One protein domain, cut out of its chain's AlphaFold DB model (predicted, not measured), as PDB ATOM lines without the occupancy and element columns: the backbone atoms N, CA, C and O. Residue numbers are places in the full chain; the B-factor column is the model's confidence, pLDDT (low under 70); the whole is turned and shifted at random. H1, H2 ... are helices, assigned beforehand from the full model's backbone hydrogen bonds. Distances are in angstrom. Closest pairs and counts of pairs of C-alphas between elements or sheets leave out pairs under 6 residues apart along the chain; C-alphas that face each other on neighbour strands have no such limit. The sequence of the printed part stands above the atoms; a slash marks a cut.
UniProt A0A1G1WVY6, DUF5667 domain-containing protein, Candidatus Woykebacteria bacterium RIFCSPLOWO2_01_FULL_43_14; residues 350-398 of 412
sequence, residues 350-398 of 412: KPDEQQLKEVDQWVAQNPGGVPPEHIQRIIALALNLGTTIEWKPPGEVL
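Overview. This is residues 350 to 398 of the 412 residues of the protein "DUF5667 domain-containing protein" of Candidatus Woykebacteria bacterium RIFCSPLOWO2_01_FULL_43_14 (UniProt A0A1G1WVY6). Two helices of equal size, H1 and H2, cross at a steep angle and run opposite ways, and after H2 the backbone folds back to end in a short helix, H3, near both. The printed part has 49 residues, with three named helices in the order H1, H2, H3 and no named strand: all helix. It is compact, with a radius of gyration of the C-alphas of 9.7 A, and spans 25 by 17 by 15 A.

Arrangement. H1, residues 353 to 365, touches H2, residues 373 to 385, with residues 355 to 359 alone. The closest C-alphas, of Val 359 and Ile 375, are 5.9 A apart. The tilt is steep, 55 degrees, opposite ways. H3, residues 395 to 398, is close to H1 but not clearly touching: the closest C-alphas, of Val 363 and Val 397, are 7.5 A apart. H2 and H3 are near each other, with 6 pairs of C-alphas within 10 A. Every O i to N i+4 pair is within hydrogen-bond range in H1 and H2; H3 is too short for one.

Along the chain. H1 begins at C-alpha 353 (46.702, 35.069, -22.821) and is 18.4 A long; H2 is 17.6 A. H3, 5.5 A, ends at C-alpha 398 (55.050, 47.811, -11.559).

Size, cuts and confidence. The C-alphas farthest apart, of Gly 368 and Thr 388, are 25.9 A apart. The printed part has no cut, and both links are short. Residue 397 is under 70 in pLDDT.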
ATOM      1  N   LYS A 350      47.580  30.736 -12.941       89.94
ATOM      2  CA  LYS A 350      48.413  31.546 -13.836       89.94
ATOM      3  C   LYS A 350      47.525  32.254 -14.860       89.94
ATOM      4  O   LYS A 350      46.677  31.592 -15.461       89.94
ATOM      5  N   PRO A 351      47.732  33.558 -15.106       91.25
ATOM      6  CA  PRO A 351      46.955  34.264 -16.106       91.25
ATOM      7  C   PRO A 351      47.092  33.643 -17.494       91.25
ATOM      8  O   PRO A 351      48.194  33.273 -17.931       91.25
ATOM      9  N   ASP A 352      45.962  33.544 -18.185       92.88
ATOM     10  CA  ASP A 352      45.921  33.153 -19.587       92.88
ATOM     11  C   ASP A 352      46.225  34.340 -20.520       92.88
ATOM     12  O   ASP A 352      46.320  35.498 -20.109       92.88
ATOM     13  N   GLU A 353      46.402  34.052 -21.809       94.31
ATOM     14  CA  GLU A 353      46.702  35.069 -22.821       94.31
ATOM     15  C   GLU A 353      45.622  36.163 -22.912       94.31
ATOM     16  O   GLU A 353      45.936  37.320 -23.197       94.31
ATOM     17  N   GLN A 354      44.350  35.827 -22.677       94.19
ATOM     18  CA  GLN A 354      43.256  36.789 -22.768       94.19
ATOM     19  C   GLN A 354      43.308  37.785 -21.606       94.19
ATOM     20  O   GLN A 354      43.199  38.989 -21.836       94.19
ATOM     21  N   GLN A 355      43.534  37.298 -20.389       93.62
ATOM     22  CA  GLN A 355      43.697  38.128 -19.196       93.62
ATOM     23  C   GLN A 355      44.915  39.051 -19.312       93.62
ATOM     24  O   GLN A 355      44.856  40.219 -18.939       93.62
ATOM     25  N   LEU A 356      46.022  38.560 -19.874       94.88
ATOM     26  CA  LEU A 356      47.222  39.374 -20.086       94.88
ATOM     27  C   LEU A 356      46.996  40.472 -21.135       94.88
ATOM     28  O   LEU A 356      47.404  41.612 -20.929       94.88
ATOM     29  N   LYS A 357      46.263  40.174 -22.217       94.56
ATOM     30  CA  LYS A 357      45.852  41.194 -23.197       94.56
ATOM     31  C   LYS A 357      44.963  42.266 -22.580       94.56
ATOM     32  O   LYS A 357      45.070  43.425 -22.967       94.56
ATOM     33  N   GLU A 358      44.090  41.895 -21.649       94.38
ATOM     34  CA  GLU A 358      43.244  42.844 -20.924       94.38
ATOM     35  C   GLU A 358      44.088  43.829 -20.103       94.38
ATOM     36  O   GLU A 358      43.852  45.036 -20.163       94.38
ATOM     37  N   VAL A 359      45.130  43.334 -19.420       92.88
ATOM     38  CA  VAL A 359      46.118  44.183 -18.737       92.88
ATOM     39  C   VAL A 359      46.766  45.147 -19.728       92.88
ATOM     40  O   VAL A 359      46.721  46.356 -19.518       92.88
ATOM     41  N   ASP A 360      47.330  44.638 -20.824       93.38
ATOM     42  CA  ASP A 360      48.051  45.466 -21.798       93.38
ATOM     43  C   ASP A 360      47.144  46.543 -22.422       93.38
ATOM     44  O   ASP A 360      47.542  47.700 -22.577       93.38
ATOM     45  N   GLN A 361      45.894  46.187 -22.735       94.69
ATOM     46  CA  GLN A 361      44.887  47.121 -23.241       94.69
ATOM     47  C   GLN A 361      44.533  48.193 -22.215       94.69
ATOM     48  O   GLN A 361      44.439  49.369 -22.572       94.69
ATOM     49  N   TRP A 362      44.349  47.806 -20.952       94.00
ATOM     50  CA  TRP A 362      44.023  48.743 -19.887       94.00
ATOM     51  C   TRP A 362      45.141  49.773 -19.694       94.00
ATOM     52  O   TRP A 362      44.862  50.972 -19.631       94.00
ATOM     53  N   VAL A 363      46.399  49.323 -19.680       91.06
ATOM     54  CA  VAL A 363      47.581  50.191 -19.538       91.06
ATOM     55  C   VAL A 363      47.697  51.160 -20.703       91.06
ATOM     56  O   VAL A 363      47.862  52.358 -20.489       91.06
ATOM     57  N   ALA A 364      47.534  50.670 -21.934       92.31
ATOM     58  CA  ALA A 364      47.582  51.509 -23.128       92.31
ATOM     59  C   ALA A 364      46.503  52.608 -23.127       92.31
ATOM     60  O   ALA A 364      46.720  53.693 -23.664       92.31
ATOM     61  N   GLN A 365      45.338  52.334 -22.530       94.19
ATOM     62  CA  GLN A 365      44.231  53.287 -22.423       94.19
ATOM     63  C   GLN A 365      44.363  54.243 -21.227       94.19
ATOM     64  O   GLN A 365      43.788  55.329 -21.262       94.19
ATOM     65  N   ASN A 366      45.104  53.859 -20.183       91.50
ATOM     66  CA  ASN A 366      45.190  54.584 -18.911       91.50
ATOM     67  C   ASN A 366      46.653  54.771 -18.461       91.50
ATOM     68  O   ASN A 366      47.018  54.324 -17.367       91.50
ATOM     69  N   PRO A 367      47.509  55.428 -19.266       87.12
ATOM     70  CA  PRO A 367      48.927  55.572 -18.947       87.12
ATOM     71  C   PRO A 367      49.116  56.293 -17.606       87.12
ATOM     72  O   PRO A 367      48.599  57.391 -17.389       87.12
ATOM     73  N   GLY A 368      49.848  55.657 -16.691       83.19
ATOM     74  CA  GLY A 368      50.096  56.167 -15.338       83.19
ATOM     75  C   GLY A 368      48.887  56.161 -14.391       83.19
ATOM     76  O   GLY A 368      49.006  56.686 -13.282       83.19
ATOM     77  N   GLY A 369      47.749  55.590 -14.793       83.69
ATOM     78  CA  GLY A 369      46.601  55.381 -13.913       83.69
ATOM     79  C   GLY A 369      46.799  54.192 -12.971       83.69
ATOM     80  O   GLY A 369      47.521  53.249 -13.296       83.69
ATOM     81  N   VAL A 370      46.083  54.197 -11.840       83.50
ATOM     82  CA  VAL A 370      46.035  53.057 -10.911       83.50
ATOM     83  C   VAL A 370      45.103  51.984 -11.486       83.50
ATOM     84  O   VAL A 370      43.925  52.289 -11.707       83.50
ATOM     85  N   PRO A 371      45.575  50.744 -11.719       83.62
ATOM     86  CA  PRO A 371      44.729  49.696 -12.274       83.62
ATOM     87  C   PRO A 371      43.539  49.377 -11.371       83.62
ATOM     88  O   PRO A 371      43.683  49.400 -10.147       83.62
ATOM     89  N   PRO A 372      42.361  49.040 -11.919       83.94
ATOM     90  CA  PRO A 372      41.267  48.513 -11.116       83.94
ATOM     91  C   PRO A 372      41.663  47.161 -10.503       83.94
ATOM     92  O   PRO A 372      42.574  46.483 -10.981       83.94
ATOM     93  N   GLU A 373      40.965  46.747  -9.448       78.38
ATOM     94  CA  GLU A 373      41.354  45.599  -8.612       78.38
ATOM     95  C   GLU A 373      41.550  44.290  -9.394       78.38
ATOM     96  O   GLU A 373      42.511  43.560  -9.151       78.38
ATOM     97  N   HIS A 374      40.686  44.003 -10.372       81.94
ATOM     98  CA  HIS A 374      40.806  42.795 -11.194       81.94
ATOM     99  C   HIS A 374      42.089  42.792 -12.045       81.94
ATOM    100  O   HIS A 374      42.754  41.762 -12.125       81.94
ATOM    101  N   ILE A 375      42.492  43.943 -12.599       87.56
ATOM    102  CA  ILE A 375      43.755  44.097 -13.341       87.56
ATOM    103  C   ILE A 375      44.944  43.966 -12.390       87.56
ATOM    104  O   ILE A 375      45.882  43.228 -12.687       87.56
ATOM    105  N   GLN A 376      44.893  44.601 -11.212       84.81
ATOM    106  CA  GLN A 376      45.941  44.438 -10.195       84.81
ATOM    107  C   GLN A 376      46.128  42.964  -9.810       84.81
ATOM    108  O   GLN A 376      47.262  42.505  -9.679       84.81
ATOM    109  N   ARG A 377      45.033  42.201  -9.683       82.62
ATOM    110  CA  ARG A 377      45.080  40.763  -9.390       82.62
ATOM    111  C   ARG A 377      45.753  39.969 -10.505       82.62
ATOM    112  O   ARG A 377      46.609  39.146 -10.198       82.62
ATOM    113  N   ILE A 378      45.387  40.199 -11.769       87.31
ATOM    114  CA  ILE A 378      46.015  39.509 -12.908       87.31
ATOM    115  C   ILE A 378      47.526  39.764 -12.900       87.31
ATOM    116  O   ILE A 378      48.312  38.829 -13.026       87.31
ATOM    117  N   ILE A 379      47.937  41.010 -12.664       86.25
ATOM    118  CA  ILE A 379      49.353  41.383 -12.605       86.25
ATOM    119  C   ILE A 379      50.058  40.719 -11.418       86.25
ATOM    120  O   ILE A 379      51.145  40.172 -11.586       86.25
ATOM    121  N   ALA A 380      49.447  40.710 -10.231       83.75
ATOM    122  CA  ALA A 380      50.012  40.044  -9.058       83.75
ATOM    123  C   ALA A 380      50.183  38.530  -9.276       83.75
ATOM    124  O   ALA A 380      51.221  37.974  -8.920       83.75
ATOM    125  N   LEU A 381      49.206  37.870  -9.909       85.75
ATOM    126  CA  LEU A 381      49.302  36.460 -10.293       85.75
ATOM    127  C   LEU A 381      50.431  36.243 -11.308       85.75
ATOM    128  O   LEU A 381      51.266  35.368 -11.100       85.75
ATOM    129  N   ALA A 382      50.512  37.074 -12.352       88.56
ATOM    130  CA  ALA A 382      51.565  36.993 -13.363       88.56
ATOM    131  C   ALA A 382      52.971  37.155 -12.762       88.56
ATOM    132  O   ALA A 382      53.896  36.442 -13.139       88.56
ATOM    133  N   LEU A 383      53.141  38.078 -11.812       85.00
ATOM    134  CA  LEU A 383      54.435  38.361 -11.190       85.00
ATOM    135  C   LEU A 383      54.868  37.280 -10.194       85.00
ATOM    136  O   LEU A 383      56.048  36.930 -10.163       85.00
ATOM    137  N   ASN A 384      53.935  36.760  -9.391       81.31
ATOM    138  CA  ASN A 384      54.252  35.818  -8.314       81.31
ATOM    139  C   ASN A 384      54.202  34.351  -8.755       81.31
ATOM    140  O   ASN A 384      54.991  33.543  -8.271       81.31
ATOM    141  N   LEU A 385      53.291  33.996  -9.666       84.19
ATOM    142  CA  LEU A 385      53.123  32.624 -10.157       84.19
ATOM    143  C   LEU A 385      53.722  32.426 -11.553       84.19
ATOM    144  O   LEU A 385      53.944  31.287 -11.963       84.19
ATOM    145  N   GLY A 386      54.009  33.505 -12.281       87.38
ATOM    146  CA  GLY A 386      54.358  33.452 -13.696       87.38
ATOM    147  C   GLY A 386      53.121  33.428 -14.595       87.38
ATOM    148  O   GLY A 386      51.982  33.574 -14.153       87.38
ATOM    149  N   THR A 387      53.354  33.232 -15.886       89.19
ATOM    150  CA  THR A 387      52.325  33.280 -16.931       89.19
ATOM    151  C   THR A 387      52.358  32.020 -17.788       89.19
ATOM    152  O   THR A 387      53.350  31.292 -17.821       89.19
ATOM    153  N   THR A 388      51.256  31.744 -18.482       86.44
ATOM    154  CA  THR A 388      51.155  30.616 -19.431       86.44
ATOM    155  C   THR A 388      51.933  30.849 -20.733       86.44
ATOM    156  O   THR A 388      52.256  29.899 -21.442       86.44
ATOM    157  N   ILE A 389      52.267  32.108 -21.021       88.25
ATOM    158  CA  ILE A 389      53.049  32.568 -22.175       88.25
ATOM    159  C   ILE A 389      54.211  33.446 -21.705       88.25
ATOM    160  O   ILE A 389      54.195  33.922 -20.572       88.25
ATOM    161  N   GLU A 390      55.205  33.716 -22.551       89.25
ATOM    162  CA  GLU A 390      56.212  34.736 -22.233       89.25
ATOM    163  C   GLU A 390      55.547  36.123 -22.250       89.25
ATOM    164  O   GLU A 390      55.204  36.648 -23.307       89.25
ATOM    165  N   TRP A 391      55.342  36.706 -21.070       90.62
ATOM    166  CA  TRP A 391      54.766  38.038 -20.906       90.62
ATOM    167  C   TRP A 391      55.685  38.890 -20.042       90.62
ATOM    168  O   TRP A 391      56.239  38.422 -19.044       90.62
ATOM    169  N   LYS A 392      55.868  40.150 -20.441       87.69
ATOM    170  CA  LYS A 392      56.661  41.123 -19.694       87.69
ATOM    171  C   LYS A 392      55.725  42.204 -19.167       87.69
ATOM    172  O   LYS A 392      55.059  42.842 -19.980       87.69
ATOM    173  N   PRO A 393      55.693  42.435 -17.846       83.44
ATOM    174  CA  PRO A 393      54.811  43.428 -17.260       83.44
ATOM    175  C   PRO A 393      55.136  44.828 -17.800       83.44
ATOM    176  O   PRO A 393      56.313  45.208 -17.823       83.44
ATOM    177  N   PRO A 394      54.126  45.623 -18.194       82.75
ATOM    178  CA  PRO A 394      54.333  47.017 -18.557       82.75
ATOM    179  C   PRO A 394      54.958  47.798 -17.390       82.75
ATOM    180  O   PRO A 394      54.440  47.790 -16.271       82.75
ATOM    181  N   GLY A 395      56.081  48.479 -17.645       77.38
ATOM    182  CA  GLY A 395      56.887  49.122 -16.595       77.38
ATOM    183  C   GLY A 395      56.131  50.176 -15.776       77.38
ATOM    184  O   GLY A 395      56.386  50.323 -14.584       77.38
ATOM    185  N   GLU A 396      55.154  50.847 -16.391       70.81
ATOM    186  CA  GLU A 396      54.292  51.864 -15.769       70.81
ATOM    187  C   GLU A 396      53.452  51.311 -14.610       70.81
ATOM    188  O   GLU A 396      53.083  52.047 -13.695       70.81
ATOM    189  N   VAL A 397      53.175  50.007 -14.626       69.81
ATOM    190  CA  VAL A 397      52.249  49.377 -13.686       69.81
ATOM    191  C   VAL A 397      52.972  48.758 -12.499       69.81
ATOM    192  O   VAL A 397      52.396  48.662 -11.419       69.81
ATOM    193  N   LEU A 398      54.255  48.412 -12.638       70.25
ATOM    194  CA  LEU A 398      55.050  47.811 -11.559       70.25
ATOM    195  C   LEU A 398      55.162  48.715 -10.325       70.25
ATOM    196  O   LEU A 398      55.172  48.218  -9.204       70.25
TER     197      LEU A 398